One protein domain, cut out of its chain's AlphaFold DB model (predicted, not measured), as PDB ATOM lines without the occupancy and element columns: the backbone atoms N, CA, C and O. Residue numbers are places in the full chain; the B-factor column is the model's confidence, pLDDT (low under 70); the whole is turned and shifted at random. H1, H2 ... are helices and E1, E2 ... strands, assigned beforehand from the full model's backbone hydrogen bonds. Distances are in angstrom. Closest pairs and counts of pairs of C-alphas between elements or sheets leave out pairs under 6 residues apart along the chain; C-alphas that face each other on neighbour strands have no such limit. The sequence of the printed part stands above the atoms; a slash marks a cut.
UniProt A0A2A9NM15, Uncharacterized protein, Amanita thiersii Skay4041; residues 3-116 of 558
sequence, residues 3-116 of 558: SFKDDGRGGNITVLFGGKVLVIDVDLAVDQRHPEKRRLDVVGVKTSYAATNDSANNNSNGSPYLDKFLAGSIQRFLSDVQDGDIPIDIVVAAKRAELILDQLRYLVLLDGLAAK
ATOM      1  N   SER A   3     205.260 258.174 115.123       87.19
ATOM      2  CA  SER A   3     205.500 257.190 116.178       87.19
ATOM      3  C   SER A   3     206.985 256.880 116.268       87.19
ATOM      4  O   SER A   3     207.593 256.493 115.267       87.19
ATOM      5  N   PHE A   4     207.544 256.977 117.464       87.69
ATOM      6  CA  PHE A   4     208.938 256.682 117.742       87.69
ATOM      7  C   PHE A   4     209.001 255.596 118.807       87.69
ATOM      8  O   PHE A   4     208.261 255.623 119.787       87.69
ATOM      9  N   LYS A   5     209.878 254.619 118.603       87.31
ATOM     10  CA  LYS A   5     210.161 253.586 119.592       87.31
ATOM     11  C   LYS A   5     211.486 253.932 120.250       87.31
ATOM     12  O   LYS A   5     212.489 254.035 119.544       87.31
ATOM     13  N   ASP A   6     211.479 254.086 121.565       83.94
ATOM     14  CA  ASP A   6     212.692 254.191 122.366       83.94
ATOM     15  C   ASP A   6     212.877 252.894 123.161       83.94
ATOM     16  O   ASP A   6     212.029 252.487 123.962       83.94
ATOM     17  N   ASP A   7     213.976 252.198 122.879       76.69
ATOM     18  CA  ASP A   7     214.342 250.974 123.583       76.69
ATOM     19  C   ASP A   7     215.047 251.370 124.887       76.69
ATOM     20  O   ASP A   7     216.266 251.557 124.948       76.69
ATOM     21  N   GLY A   8     214.245 251.528 125.941       63.72
ATOM     22  CA  GLY A   8     214.709 251.897 127.270       63.72
ATOM     23  C   GLY A   8     215.726 250.904 127.848       63.72
ATOM     24  O   GLY A   8     215.749 249.705 127.551       63.72
ATOM     25  N   ARG A   9     216.589 251.393 128.747       57.75
ATOM     26  CA  ARG A   9     217.510 250.526 129.499       57.75
ATOM     27  C   ARG A   9     216.707 249.659 130.476       57.75
ATOM     28  O   ARG A   9     216.032 250.195 131.345       57.75
ATOM     29  N   GLY A  10     216.835 248.333 130.379       65.12
ATOM     30  CA  GLY A  10     216.289 247.398 131.379       65.12
ATOM     31  C   GLY A  10     215.041 246.604 130.979       65.12
ATOM     32  O   GLY A  10     214.399 246.046 131.859       65.12
ATOM     33  N   GLY A  11     214.706 246.501 129.687       70.06
ATOM     34  CA  GLY A  11     213.583 245.669 129.218       70.06
ATOM     35  C   GLY A  11     212.222 246.371 129.204       70.06
ATOM     36  O   GLY A  11     211.214 245.718 128.929       70.06
ATOM     37  N   ASN A  12     212.208 247.683 129.450       82.44
ATOM     38  CA  ASN A  12     211.061 248.550 129.209       82.44
ATOM     39  C   ASN A  12     211.136 249.107 127.784       82.44
ATOM     40  O   ASN A  12     212.215 249.470 127.315       82.44
ATOM     41  N   ILE A  13     209.994 249.168 127.112       88.25
ATOM     42  CA  ILE A  13     209.848 249.725 125.768       88.25
ATOM     43  C   ILE A  13     208.962 250.954 125.899       88.25
ATOM     44  O   ILE A  13     207.822 250.831 126.341       88.25
ATOM     45  N   THR A  14     209.458 252.114 125.486       88.25
ATOM     46  CA  THR A  14     208.651 253.333 125.445       88.25
ATOM     47  C   THR A  14     208.261 253.610 123.999       88.25
ATOM     48  O   THR A  14     209.101 253.636 123.096       88.25
ATOM     49  N   VAL A  15     206.965 253.786 123.759       90.44
ATOM     50  CA  VAL A  15     206.424 254.180 122.458       90.44
ATOM     51  C   VAL A  15     205.908 255.606 122.572       90.44
ATOM     52  O   VAL A  15     204.973 255.882 123.314       90.44
ATOM     53  N   LEU A  16     206.533 256.503 121.823       89.69
ATOM     54  CA  LEU A  16     206.214 257.921 121.757       89.69
ATOM     55  C   LEU A  16     205.327 258.188 120.539       89.69
ATOM     56  O   LEU A  16     205.736 257.921 119.408       89.69
ATOM     57  N   PHE A  17     204.148 258.764 120.747       89.69
ATOM     58  CA  PHE A  17     203.288 259.286 119.686       89.69
ATOM     59  C   PHE A  17     203.351 260.815 119.678       89.69
ATOM     60  O   PHE A  17     202.780 261.479 120.540       89.69
ATOM     61  N   GLY A  18     204.056 261.374 118.696       87.31
ATOM     62  CA  GLY A  18     204.237 262.812 118.521       87.31
ATOM     63  C   GLY A  18     203.200 263.420 117.578       87.31
ATOM     64  O   GLY A  18     203.147 263.101 116.386       87.31
ATOM     65  N   GLY A  19     202.362 264.307 118.101       86.44
ATOM     66  CA  GLY A  19     201.577 265.284 117.347       86.44
ATOM     67  C   GLY A  19     202.291 266.634 117.263       86.44
ATOM     68  O   GLY A  19     203.434 266.785 117.693       86.44
ATOM     69  N   LYS A  20     201.624 267.633 116.683       85.56
ATOM     70  CA  LYS A  20     202.150 269.008 116.631       85.56
ATOM     71  C   LYS A  20     202.035 269.721 117.975       85.56
ATOM     72  O   LYS A  20     202.886 270.543 118.300       85.56
ATOM     73  N   VAL A  21     200.962 269.445 118.708       85.62
ATOM     74  CA  VAL A  21     200.635 270.032 120.009       85.62
ATOM     75  C   VAL A  21     200.562 268.950 121.080       85.62
ATOM     76  O   VAL A  21     201.066 269.174 122.170       85.62
ATOM     77  N   LEU A  22     199.975 267.790 120.799       89.44
ATOM     78  CA  LEU A  22     199.860 266.675 121.739       89.44
ATOM     79  C   LEU A  22     201.000 265.674 121.551       89.44
ATOM     80  O   LEU A  22     201.279 265.248 120.434       89.44
ATOM     81  N   VAL A  23     201.593 265.227 122.649       90.50
ATOM     82  CA  VAL A  23     202.548 264.115 122.687       90.50
ATOM     83  C   VAL A  23     202.056 263.076 123.695       90.50
ATOM     84  O   VAL A  23     201.609 263.443 124.783       90.50
ATOM     85  N   ILE A  24     202.105 261.793 123.331       92.12
ATOM     86  CA  ILE A  24     201.672 260.668 124.172       92.12
ATOM     87  C   ILE A  24     202.835 259.690 124.339       92.12
ATOM     88  O   ILE A  24     203.241 259.043 123.373       92.12
ATOM     89  N   ASP A  25     203.317 259.540 125.565       91.38
ATOM     90  CA  ASP A  25     204.348 258.575 125.938       91.38
ATOM     91  C   ASP A  25     203.666 257.329 126.508       91.38
ATOM     92  O   ASP A  25     202.904 257.430 127.468       91.38
ATOM     93  N   VAL A  26     203.911 256.155 125.926       92.75
ATOM     94  CA  VAL A  26     203.383 254.872 126.413       92.75
ATOM     95  C   VAL A  26     204.538 253.996 126.868       92.75
ATOM     96  O   VAL A  26     205.312 253.505 126.046       92.75
ATOM     97  N   ASP A  27     204.621 253.759 128.173       91.62
ATOM     98  CA  ASP A  27     205.633 252.901 128.777       91.62
ATOM     99  C   ASP A  27     205.102 251.474 128.914       91.62
ATOM    100  O   ASP A  27     204.118 251.215 129.613       91.62
ATOM    101  N   LEU A  28     205.776 250.530 128.262       90.94
ATOM    102  CA  LEU A  28     205.469 249.105 128.300       90.94
ATOM    103  C   LEU A  28     206.579 248.352 129.037       90.94
ATOM    104  O   LEU A  28     207.765 248.545 128.767       90.94
ATOM    105  N   ALA A  29     206.200 247.440 129.926       89.81
ATOM    106  CA  ALA A  29     207.102 246.479 130.543       89.81
ATOM    107  C   ALA A  29     206.828 245.084 129.989       89.81
ATOM    108  O   ALA A  29     205.680 244.663 129.842       89.81
ATOM    109  N   VAL A  30     207.899 244.348 129.703       86.19
ATOM    110  CA  VAL A  30     207.808 242.926 129.374       86.19
ATOM    111  C   VAL A  30     207.920 242.137 130.675       86.19
ATOM    112  O   VAL A  30     208.979 242.155 131.306       86.19
ATOM    113  N   ASP A  31     206.873 241.413 131.073       81.62
ATOM    114  CA  ASP A  31     206.978 240.477 132.191       81.62
ATOM    115  C   ASP A  31     207.867 239.293 131.786       81.62
ATOM    116  O   ASP A  31     207.522 238.467 130.935       81.62
ATOM    117  N   GLN A  32     209.053 239.231 132.393       77.44
ATOM    118  CA  GLN A  32     210.057 238.194 132.153       77.44
ATOM    119  C   GLN A  32     209.953 237.021 133.136       77.44
ATOM    120  O   GLN A  32     210.750 236.089 133.046       77.44
ATOM    121  N   ARG A  33     208.987 237.030 134.068       78.31
ATOM    122  CA  ARG A  33     208.841 235.975 135.088       78.31
ATOM    123  C   ARG A  33     208.610 234.588 134.481       78.31
ATOM    124  O   ARG A  33     209.009 233.599 135.087       78.31
ATOM    125  N   HIS A  34     208.003 234.518 133.293       73.75
ATOM    126  CA  HIS A  34     207.732 233.272 132.571       73.75
ATOM    127  C   HIS A  34     208.287 233.366 131.140       73.75
ATOM    128  O   HIS A  34     207.635 233.950 130.272       73.75
ATOM    129  N   PRO A  35     209.472 232.796 130.845       71.62
ATOM    130  CA  PRO A  35     210.108 232.938 129.533       71.62
ATOM    131  C   PRO A  35     209.282 232.349 128.377       71.62
ATOM    132  O   PRO A  35     209.441 232.804 127.246       71.62
ATOM    133  N   GLU A  36     208.384 231.400 128.662       72.12
ATOM    134  CA  GLU A  36     207.486 230.761 127.685       72.12
ATOM    135  C   GLU A  36     206.155 231.510 127.471       72.12
ATOM    136  O   GLU A  36     205.492 231.298 126.461       72.12
ATOM    137  N   LYS A  37     205.772 232.419 128.381       71.75
ATOM    138  CA  LYS A  37     204.550 233.242 128.298       71.75
ATOM    139  C   LYS A  37     204.874 234.695 128.655       71.75
ATOM    140  O   LYS A  37     204.422 235.211 129.673       71.75
ATOM    141  N   ARG A  38     205.694 235.353 127.826       79.12
ATOM    142  CA  ARG A  38     206.007 236.780 128.002       79.12
ATOM    143  C   ARG A  38     204.737 237.607 127.809       79.12
ATOM    144  O   ARG A  38     204.110 237.517 126.755       79.12
ATOM    145  N   ARG A  39     204.387 238.410 128.810       84.44
ATOM    146  CA  ARG A  39     203.248 239.338 128.770       84.44
ATOM    147  C   ARG A  39     203.755 240.773 128.672       84.44
ATOM    148  O   ARG A  39     204.855 241.068 129.134       84.44
ATOM    149  N   LEU A  40     202.992 241.634 128.006       87.06
ATOM    150  CA  LEU A  40     203.260 243.071 127.950       87.06
ATOM    151  C   LEU A  40     202.248 243.755 128.849       87.06
ATOM    152  O   LEU A  40     201.050 243.633 128.613       87.06
ATOM    153  N   ASP A  41     202.750 244.516 129.807       88.81
ATOM    154  CA  ASP A  41     201.931 245.356 130.666       88.81
ATOM    155  C   ASP A  41     202.241 246.827 130.398       88.81
ATOM    156  O   ASP A  41     203.388 247.221 130.182       88.81
ATOM    157  N   VAL A  42     201.201 247.651 130.418       90.12
ATOM    158  CA  VAL A  42     201.301 249.104 130.366       90.12
ATOM    159  C   VAL A  42     201.684 249.594 131.756       90.12
ATOM    160  O   VAL A  42     200.892 249.526 132.696       90.12
ATOM    161  N   VAL A  43     202.908 250.097 131.886       89.81
ATOM    162  CA  VAL A  43     203.425 250.686 133.131       89.81
ATOM    163  C   VAL A  43     202.793 252.051 133.363       89.81
ATOM    164  O   VAL A  43     202.430 252.394 134.488       89.81
ATOM    165  N   GLY A  44     202.645 252.826 132.293       89.31
ATOM    166  CA  GLY A  44     202.076 254.158 132.349       89.31
ATOM    167  C   GLY A  44     201.832 254.723 130.962       89.31
ATOM    168  O   GLY A  44     202.430 254.297 129.975       89.31
ATOM    169  N   VAL A  45     200.929 255.693 130.906       91.44
ATOM    170  CA  VAL A  45     200.773 256.579 129.757       91.44
ATOM    171  C   VAL A  45     200.880 257.996 130.281       91.44
ATOM    172  O   VAL A  45     200.302 258.298 131.323       91.44
ATOM    173  N   LYS A  46     201.623 258.845 129.578       91.94
ATOM    174  CA  LYS A  46     201.778 260.252 129.922       91.94
ATOM    175  C   LYS A  46     201.494 261.112 128.706       91.94
ATOM    176  O   LYS A  46     202.144 260.981 127.675       91.94
ATOM    177  N   THR A  47     200.545 262.021 128.839       89.38
ATOM    178  CA  THR A  47     200.277 263.046 127.838       89.38
ATOM    179  C   THR A  47     201.033 264.328 128.173       89.38
ATOM    180  O   THR A  47     201.263 264.674 129.335       89.38
ATOM    181  N   SER A  48     201.479 265.043 127.149       87.62
ATOM    182  CA  SER A  48     202.086 266.362 127.296       87.62
ATOM    183  C   SER A  48     201.707 267.264 126.131       87.62
ATOM    184  O   SER A  48     201.432 266.796 125.024       87.62
ATOM    185  N   TYR A  49     201.655 268.568 126.399       85.25
ATOM    186  CA  TYR A  49     201.277 269.571 125.413       85.25
ATOM    187  C   TYR A  49     202.476 270.459 125.078       85.25
ATOM    188  O   TYR A  49     203.147 270.975 125.974       85.25
ATOM    189  N   ALA A  50     202.739 270.670 123.791       73.44
ATOM    190  CA  ALA A  50     203.735 271.624 123.336       73.44
ATOM    191  C   ALA A  50     203.255 273.046 123.667       73.44
ATOM    192  O   ALA A  50     202.213 273.497 123.184       73.44
ATOM    193  N   ALA A  51     204.011 273.756 124.505       59.03
ATOM    194  CA  ALA A  51     203.721 275.142 124.838       59.03
ATOM    195  C   ALA A  51     203.850 276.010 123.577       59.03
ATOM    196  O   ALA A  51     204.934 276.176 123.017       59.03
ATOM    197  N   THR A  52     202.743 276.592 123.116       51.38
ATOM    198  CA  THR A  52     202.788 277.657 122.111       51.38
ATOM    199  C   THR A  52     203.424 278.892 122.753       51.38
ATOM    200  O   THR A  52     202.857 279.416 123.706       51.38
ATOM    201  N   ASN A  53     204.593 279.291 122.237       45.16
ATOM    202  CA  ASN A  53     205.528 280.406 122.517       45.16
ATOM    203  C   ASN A  53     205.180 281.629 123.416       45.16
ATOM    204  O   ASN A  53     206.092 282.412 123.665       45.16
ATOM    205  N   ASP A  54     203.976 281.814 123.957       45.56
ATOM    206  CA  ASP A  54     203.611 282.987 124.775       45.56
ATOM    207  C   ASP A  54     203.675 282.756 126.299       45.56
ATOM    208  O   ASP A  54     203.433 283.671 127.083       45.56
ATOM    209  N   SER A  55     204.048 281.559 126.763       41.97
ATOM    210  CA  SER A  55     204.259 281.289 128.198       41.97
ATOM    211  C   SER A  55     205.468 280.381 128.424       41.97
ATOM    212  O   SER A  55     205.365 279.181 128.657       41.97
ATOM    213  N   ALA A  56     206.654 280.982 128.348       37.38
ATOM    214  CA  ALA A  56     207.960 280.324 128.402       37.38
ATOM    215  C   ALA A  56     208.348 279.702 129.766       37.38
ATOM    216  O   ALA A  56     209.529 279.693 130.092       37.38
ATOM    217  N   ASN A  57     207.412 279.207 130.590       37.19
ATOM    218  CA  ASN A  57     207.805 278.631 131.885       37.19
ATOM    219  C   ASN A  57     206.943 277.512 132.483       37.19
ATOM    220  O   ASN A  57     207.177 277.155 133.631       37.19
ATOM    221  N   ASN A  58     206.002 276.914 131.753       41.00
ATOM    222  CA  ASN A  58     205.348 275.690 132.219       41.00
ATOM    223  C   ASN A  58     205.075 274.770 131.030       41.00
ATOM    224  O   ASN A  58     204.198 275.053 130.220       41.00
ATOM    225  N   ASN A  59     205.774 273.635 130.962       46.16
ATOM    226  CA  ASN A  59     205.185 272.460 130.328       46.16
ATOM    227  C   ASN A  59     203.908 272.179 131.128       46.16
ATOM    228  O   ASN A  59     203.999 271.770 132.286       46.16
ATOM    229  N   SER A  60     202.730 272.487 130.582       55.28
ATOM    230  CA  SER A  60     201.487 272.116 131.245       55.28
ATOM    231  C   SER A  60     201.459 270.595 131.312       55.28
ATOM    232  O   SER A  60     201.470 269.914 130.284       55.28
ATOM    233  N   ASN A  61     201.504 270.065 132.536       64.25
ATOM    234  CA  ASN A  61     201.321 268.641 132.783       64.25
ATOM    235  C   ASN A  61     200.047 268.187 132.053       64.25
ATOM    236  O   ASN A  61     199.044 268.905 132.078       64.25
ATOM    237  N   GLY A  62     200.123 267.049 131.359       70.25
ATOM    238  CA  GLY A  62     198.996 266.480 130.628       70.25
ATOM    239  C   GLY A  62     197.799 266.164 131.515       70.25
ATOM    240  O   GLY A  62     197.812 266.366 132.731       70.25
ATOM    241  N   SER A  63     196.744 265.658 130.887       79.88
ATOM    242  CA  SER A  63     195.523 265.303 131.599       79.88
ATOM    243  C   SER A  63     195.690 263.957 132.307       79.88
ATOM    244  O   SER A  63     195.765 262.929 131.629       79.88
ATOM    245  N   PRO A  64     195.673 263.899 133.654       84.25
ATOM    246  CA  PRO A  64     195.795 262.628 134.369       84.25
ATOM    247  C   PRO A  64     194.607 261.693 134.088       84.25
ATOM    248  O   PRO A  64     194.723 260.470 134.200       84.25
ATOM    249  N   TYR A  65     193.452 262.256 133.715       83.50
ATOM    250  CA  TYR A  65     192.274 261.486 133.336       83.50
ATOM    251  C   TYR A  65     192.447 260.824 131.966       83.50
ATOM    252  O   TYR A  65     192.150 259.633 131.833       83.50
ATOM    253  N   LEU A  66     192.979 261.559 130.983       87.75
ATOM    254  CA  LEU A  66     193.311 261.020 129.663       87.75
ATOM    255  C   LEU A  66     194.405 259.948 129.759       87.75
ATOM    256  O   LEU A  66     194.265 258.883 129.162       87.75
ATOM    257  N   ASP A  67     195.438 260.191 130.567       90.44
ATOM    258  CA  ASP A  67     196.535 259.253 130.828       90.44
ATOM    259  C   ASP A  67     196.002 257.907 131.337       90.44
ATOM    260  O   ASP A  67     196.255 256.849 130.755       90.44
ATOM    261  N   LYS A  68     195.175 257.945 132.389       88.81
ATOM    262  CA  LYS A  68     194.556 256.747 132.970       88.81
ATOM    263  C   LYS A  68     193.636 256.034 131.977       88.81
ATOM    264  O   LYS A  68     193.582 254.803 131.961       88.81
ATOM    265  N   PHE A  69     192.901 256.791 131.167       90.00
ATOM    266  CA  PHE A  69     192.006 256.246 130.153       90.00
ATOM    267  C   PHE A  69     192.753 255.516 129.036       90.00
ATOM    268  O   PHE A  69     192.393 254.384 128.701       90.00
ATOM    269  N   LEU A  70     193.801 256.132 128.486       91.81
ATOM    270  CA  LEU A  70     194.629 255.532 127.444       91.81
ATOM    271  C   LEU A  70     195.359 254.302 127.983       91.81
ATOM    272  O   LEU A  70     195.293 253.242 127.363       91.81
ATOM    273  N   ALA A  71     195.954 254.399 129.177       91.88
ATOM    274  CA  ALA A  71     196.604 253.266 129.830       91.88
ATOM    275  C   ALA A  71     195.636 252.090 130.020       91.88
ATOM    276  O   ALA A  71     195.939 250.960 129.639       91.88
ATOM    277  N   GLY A  72     194.432 252.356 130.539       89.44
ATOM    278  CA  GLY A  72     193.409 251.332 130.741       89.44
ATOM    279  C   GLY A  72     192.882 250.727 129.436       89.44
ATOM    280  O   GLY A  72     192.600 249.529 129.387       89.44
ATOM    281  N   SER A  73     192.752 251.524 128.374       88.94
ATOM    282  CA  SER A  73     192.298 251.045 127.063       88.94
ATOM    283  C   SER A  73     193.351 250.153 126.402       88.94
ATOM    284  O   SER A  73     193.024 249.040 125.987       88.94
ATOM    285  N   ILE A  74     194.618 250.580 126.399       91.38
ATOM    286  CA  ILE A  74     195.744 249.813 125.844       91.38
ATOM    287  C   ILE A  74     195.977 248.530 126.654       91.38
ATOM    288  O   ILE A  74     196.083 247.458 126.060       91.38
ATOM    289  N   GLN A  75     195.972 248.594 127.992       91.12
ATOM    290  CA  GLN A  75     196.158 247.412 128.846       91.12
ATOM    291  C   GLN A  75     195.094 246.346 128.583       91.12
ATOM    292  O   GLN A  75     195.413 245.160 128.521       91.12
ATOM    293  N   ARG A  76     193.824 246.741 128.418       86.75
ATOM    294  CA  ARG A  76     192.744 245.788 128.114       86.75
ATOM    295  C   ARG A  76     192.935 245.127 126.759       86.75
ATOM    296  O   ARG A  76     192.737 243.926 126.652       86.75
ATOM    297  N   PHE A  77     193.337 245.886 125.743       89.19
ATOM    298  CA  PHE A  77     193.659 245.308 124.441       89.19
ATOM    299  C   PHE A  77     194.823 244.314 124.532       89.19
ATOM    300  O   PHE A  77     194.706 243.204 124.021       89.19
ATOM    301  N   LEU A  78     195.909 244.668 125.228       89.00
ATOM    302  CA  LEU A  78     197.039 243.758 125.428       89.00
ATOM    303  C   LEU A  78     196.626 242.495 126.188       89.00
ATOM    304  O   LEU A  78     197.007 241.402 125.783       89.00
ATOM    305  N   SER A  79     195.798 242.633 127.225       87.94
ATOM    306  CA  SER A  79     195.291 241.499 128.006       87.94
ATOM    307  C   SER A  79     194.483 240.534 127.130       87.94
ATOM    308  O   SER A  79     194.751 239.336 127.135       87.94
ATOM    309  N   ASP A  80     193.569 241.057 126.307       84.50
ATOM    310  CA  ASP A  80     192.721 240.251 125.419       84.50
ATOM    311  C   ASP A  80     193.520 239.556 124.300       84.50
ATOM    312  O   ASP A  80     193.175 238.453 123.881       84.50
ATOM    313  N   VAL A  81     194.599 240.177 123.808       85.81
ATOM    314  CA  VAL A  81     195.479 239.589 122.780       85.81
ATOM    315  C   VAL A  81     196.425 238.533 123.366       85.81
ATOM    316  O   VAL A  81     196.844 237.621 122.654       85.81
ATOM    317  N   GLN A  82     196.788 238.655 124.644       84.06
ATOM    318  CA  GLN A  82     197.801 237.820 125.300       84.06
ATOM    319  C   GLN A  82     197.234 236.666 126.136       84.06
ATOM    320  O   GLN A  82     198.008 235.830 126.622       84.06
ATOM    321  N   ASP A  83     195.915 236.582 126.317       77.75
ATOM    322  CA  ASP A  83     195.279 235.459 127.006       77.75
ATOM    323  C   ASP A  83     195.279 234.198 126.125       77.75
ATOM    324  O   ASP A  83     194.374 233.930 125.343       77.75
ATOM    325  N   GLY A  84     196.352 233.411 126.250       58.84
ATOM    326  CA  GLY A  84     196.588 232.189 125.475       58.84
ATOM    327  C   GLY A  84     195.962 230.899 126.026       58.84
ATOM    328  O   GLY A  84     196.196 229.845 125.444       58.84
ATOM    329  N   ASP A  85     195.212 230.947 127.135       59.16
ATOM    330  CA  ASP A  85     194.634 229.749 127.787       59.16
ATOM    331  C   ASP A  85     193.145 229.505 127.440       59.16
ATOM    332  O   ASP A  85     192.587 228.460 127.768       59.16
ATOM    333  N   ILE A  86     192.506 230.437 126.725       62.28
ATOM    334  CA  ILE A  86     191.141 230.343 126.178       62.28
ATOM    335  C   ILE A  86     191.282 230.538 124.657       62.28
ATOM    336  O   ILE A  86     192.200 231.252 124.251       62.28
ATOM    337  N   PRO A  87     190.455 229.925 123.780       63.25
ATOM    338  CA  PRO A  87     190.439 230.324 122.373       63.25
ATOM    339  C   PRO A  87     190.269 231.842 122.307       63.25
ATOM    340  O   PRO A  87     189.223 232.356 122.700       63.25
ATOM    341  N   ILE A  88     191.329 232.536 121.883       62.44
ATOM    342  CA  ILE A  88     191.364 233.994 121.780       62.44
ATOM    343  C   ILE A  88     190.125 234.400 120.996       62.44
ATOM    344  O   ILE A  88     189.934 233.957 119.859       62.44
ATOM    345  N   ASP A  89     189.276 235.231 121.593       69.88
ATOM    346  CA  ASP A  89     188.179 235.835 120.858       69.88
ATOM    347  C   ASP A  89     188.771 236.939 119.973       69.88
ATOM    348  O   ASP A  89     188.808 238.122 120.319       69.88
ATOM    349  N   ILE A  90     189.320 236.514 118.829       80.06
ATOM    350  CA  ILE A  90     189.987 237.367 117.837       80.06
ATOM    351  C   ILE A  90     189.062 238.523 117.435       80.06
ATOM    352  O   ILE A  90     189.531 239.627 117.158       80.06
ATOM    353  N   VAL A  91     187.745 238.294 117.445       82.56
ATOM    354  CA  VAL A  91     186.743 239.307 117.112       82.56
ATOM    355  C   VAL A  91     186.684 240.386 118.190       82.56
ATOM    356  O   VAL A  91     186.649 241.571 117.858       82.56
ATOM    357  N   VAL A  92     186.704 240.015 119.472       81.12
ATOM    358  CA  VAL A  92     186.730 240.983 120.580       81.12
ATOM    359  C   VAL A  92     188.031 241.781 120.580       81.12
ATOM    360  O   VAL A  92     187.986 243.010 120.669       81.12
ATOM    361  N   ALA A  93     189.176 241.120 120.395       83.69
ATOM    362  CA  ALA A  93     190.470 241.796 120.317       83.69
ATOM    363  C   ALA A  93     190.535 242.785 119.135       83.69
ATOM    364  O   ALA A  93     190.972 243.925 119.306       83.69
ATOM    365  N   ALA A  94     190.041 242.392 117.955       85.81
ATOM    366  CA  ALA A  94     189.975 243.260 116.778       85.81
ATOM    367  C   ALA A  94     189.068 244.479 117.004       85.81
ATOM    368  O   ALA A  94     189.480 245.604 116.727       85.81
ATOM    369  N   LYS A  95     187.873 244.282 117.582       84.06
ATOM    370  CA  LYS A  95     186.959 245.384 117.932       84.06
ATOM    371  C   LYS A  95     187.590 246.370 118.914       84.06
ATOM    372  O   LYS A  95     187.405 247.576 118.791       84.06
ATOM    373  N   ARG A  96     188.363 245.882 119.890       86.00
ATOM    374  CA  ARG A  96     189.088 246.766 120.815       86.00
ATOM    375  C   ARG A  96     190.212 247.536 120.138       86.00
ATOM    376  O   ARG A  96     190.408 248.701 120.467       86.00
ATOM    377  N   ALA A  97     190.931 246.910 119.208       87.75
ATOM    378  CA  ALA A  97     191.953 247.596 118.425       87.75
ATOM    379  C   ALA A  97     191.351 248.741 117.598       87.75
ATOM    380  O   ALA A  97     191.906 249.838 117.579       87.75
ATOM    381  N   GLU A  98     190.203 248.502 116.959       88.62
ATOM    382  CA  GLU A  98     189.458 249.516 116.207       88.62
ATOM    383  C   GLU A  98     189.028 250.679 117.107       88.62
ATOM    384  O   GLU A  98     189.284 251.837 116.785       88.62
ATOM    385  N   LEU A  99     188.506 250.374 118.296       86.75
ATOM    386  CA  LEU A  99     188.130 251.381 119.283       86.75
ATOM    387  C   LEU A  99     189.331 252.237 119.729       86.75
ATOM    388  O   LEU A  99     189.217 253.459 119.777       86.75
ATOM    389  N   ILE A 100     190.499 251.642 119.997       89.69
ATOM    390  CA  ILE A 100     191.725 252.402 120.314       89.69
ATOM    391  C   ILE A 100     192.155 253.265 119.122       89.69
ATOM    392  O   ILE A 100     192.555 254.418 119.296       89.69
ATOM    393  N   LEU A 101     192.071 252.733 117.902       90.56
ATOM    394  CA  LEU A 101     192.428 253.473 116.697       90.56
ATOM    395  C   LEU A 101     191.528 254.700 116.508       90.56
ATOM    396  O   LEU A 101     192.033 255.772 116.179       90.56
ATOM    397  N   ASP A 102     190.227 254.570 116.751       89.50
ATOM    398  CA  ASP A 102     189.280 255.680 116.663       89.50
ATOM    399  C   ASP A 102     189.523 256.733 117.749       89.50
ATOM    400  O   ASP A 102     189.488 257.932 117.459       89.50
ATOM    401  N   GLN A 103     189.889 256.316 118.964       90.50
ATOM    402  CA  GLN A 103     190.328 257.235 120.020       90.50
ATOM    403  C   GLN A 103     191.576 258.023 119.599       90.50
ATOM    404  O   GLN A 103     191.619 259.246 119.740       90.50
ATOM    405  N   LEU A 104     192.585 257.348 119.037       91.50
ATOM    406  CA  LEU A 104     193.799 258.006 118.548       91.50
ATOM    407  C   LEU A 104     193.504 258.928 117.359       91.50
ATOM    408  O   LEU A 104     194.031 260.037 117.313       91.50
ATOM    409  N   ARG A 105     192.638 258.524 116.422       91.25
ATOM    410  CA  ARG A 105     192.187 259.370 115.301       91.25
ATOM    411  C   ARG A 105     191.508 260.640 115.793       91.25
ATOM    412  O   ARG A 105     191.773 261.712 115.253       91.25
ATOM    413  N   TYR A 106     190.678 260.533 116.824       91.06
ATOM    414  CA  TYR A 106     190.046 261.691 117.441       91.06
ATOM    415  C   TYR A 106     191.079 262.639 118.068       91.06
ATOM    416  O   TYR A 106     191.028 263.846 117.837       91.06
ATOM    417  N   LEU A 107     192.084 262.109 118.771       91.44
ATOM    418  CA  LEU A 107     193.184 262.926 119.299       91.44
ATOM    419  C   LEU A 107     194.008 263.592 118.183       91.44
ATOM    420  O   LEU A 107     194.386 264.752 118.326       91.44
ATOM    421  N   VAL A 108     194.241 262.912 117.051       91.25
ATOM    422  CA  VAL A 108     194.873 263.523 115.861       91.25
ATOM    423  C   VAL A 108     194.030 264.677 115.316       91.25
ATOM    424  O   VAL A 108     194.581 265.698 114.906       91.25
ATOM    425  N   LEU A 109     192.705 264.526 115.291       90.06
ATOM    426  CA  LEU A 109     191.795 265.576 114.839       90.06
ATOM    427  C   LEU A 109     191.910 266.818 115.731       90.06
ATOM    428  O   LEU A 109     192.083 267.922 115.210       90.06
ATOM    429  N   LEU A 110     191.892 266.641 117.055       88.81
ATOM    430  CA  LEU A 110     192.079 267.740 118.008       88.81
ATOM    431  C   LEU A 110     193.469 268.381 117.887       88.81
ATOM    432  O   LEU A 110     193.575 269.606 117.876       88.81
ATOM    433  N   ASP A 111     194.523 267.581 117.710       88.25
ATOM    434  CA  ASP A 111     195.892 268.064 117.484       88.25
ATOM    435  C   ASP A 111     195.988 268.937 116.223       88.25
ATOM    436  O   ASP A 111     196.588 270.015 116.229       88.25
ATOM    437  N   GLY A 112     195.317 268.516 115.147       87.38
ATOM    438  CA  GLY A 112     195.230 269.270 113.901       87.38
ATOM    439  C   GLY A 112     194.524 270.619 114.054       87.38
ATOM    440  O   GLY A 112     194.913 271.583 113.390       87.38
ATOM    441  N   LEU A 113     193.514 270.712 114.924       85.31
ATOM    442  CA  LEU A 113     192.822 271.966 115.232       85.31
ATOM    443  C   LEU A 113     193.650 272.869 116.142       85.31
ATOM    444  O   LEU A 113     193.798 274.054 115.843       85.31
ATOM    445  N   ALA A 114     194.252 272.299 117.185       86.06
ATOM    446  CA  ALA A 114     195.128 273.009 118.107       86.06
ATOM    447  C   ALA A 114     196.349 273.620 117.398       86.06
ATOM    448  O   ALA A 114     196.798 274.707 117.758       86.06
ATOM    449  N   ALA A 115     196.864 272.962 116.356       85.31
ATOM    450  CA  ALA A 115     197.992 273.454 115.572       85.31
ATOM    451  C   ALA A 115     197.657 274.644 114.644       85.31
ATOM    452  O   ALA A 115     198.574 275.274 114.106       85.31
ATOM    453  N   LYS A 116     196.374 274.958 114.402       83.06
ATOM    454  CA  LYS A 116     195.981 276.089 113.542       83.06
ATOM    455  C   LYS A 116     196.187 277.416 114.277       83.06
ATOM    456  O   LYS A 116     195.791 277.579 115.428       83.06
TER     457      LYS A 116
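Overview. This is residues 3 to 116 of the 558 residues of an uncharacterized protein of Amanita thiersii Skay4041 (UniProt A0A2A9NM15). A twisted wall of four antiparallel strands has a helical hairpin on one face: H1 packs along edge strand E4, and H2 folds back beside H1, reaching the sheet with its residues 104 to 114. The 114 printed residues hold four named strands and then two named helices, E1 E2 E3 E4 H1 H2, and the sheet's order is the same, E1 - E2 - E3 - E4. The class is mixed, helices and strands. The whole is only just loose, close to compact, with a radius of gyration of the C-alphas of 16.2 A, and elongated, spanning 54 by 33 by 22 A.

Along the chain. E1 is residues 3 to 7, from C-alpha 3 at (205.500, 257.190, 116.178), and E2 is residues 12 to 18. E3, residues 22 to 31, is 29.1 A long, and E4, residues 39 to 49, 30.5 A. H1, residues 64 to 82, measures 26.5 A; H2, residues 90 to 114, measures 36.0 A and ends at C-alpha 114 (195.128, 273.009, 118.107).

Arrangement. The strands form a meander, each the antiparallel neighbour of the one before. N 4 and O 16 are 2.8 A apart in hairpin E1 and E2, N 15 and O 26 2.8 A in hairpin E2 and E3, N 25 and O 46 2.8 A in hairpin E3 and E4. H1 is on the sheet at a height of 8.1 A, along the strands, at 24 degrees to E4 on the local plane; the closest C-alphas of the two are Val 45 and Asp 67, 5.1 A. H1 and H2, a helical hairpin, touch at a shallow tilt of 28 degrees, opposite ways, through residues 73 to 81 and 90 to 100 alone; their closest C-alphas are Asp 80 and Ala 93, 5.8 A. H2 is on the sheet too; its closest C-alpha to E3 is Asp 111, 6.0 A from Leu 22. In both helices every O i to N i+4 pair is within hydrogen-bond range.

Size, cuts and confidence. The C-alphas farthest apart, Asp 54 and Pro 87, are 54.3 A apart. The printed part has no cut; the link from E4 to H1, residues 50 to 63, is long. pLDDT is under 70 at residues 8 to 10, 51 to 61 and 84 to 89.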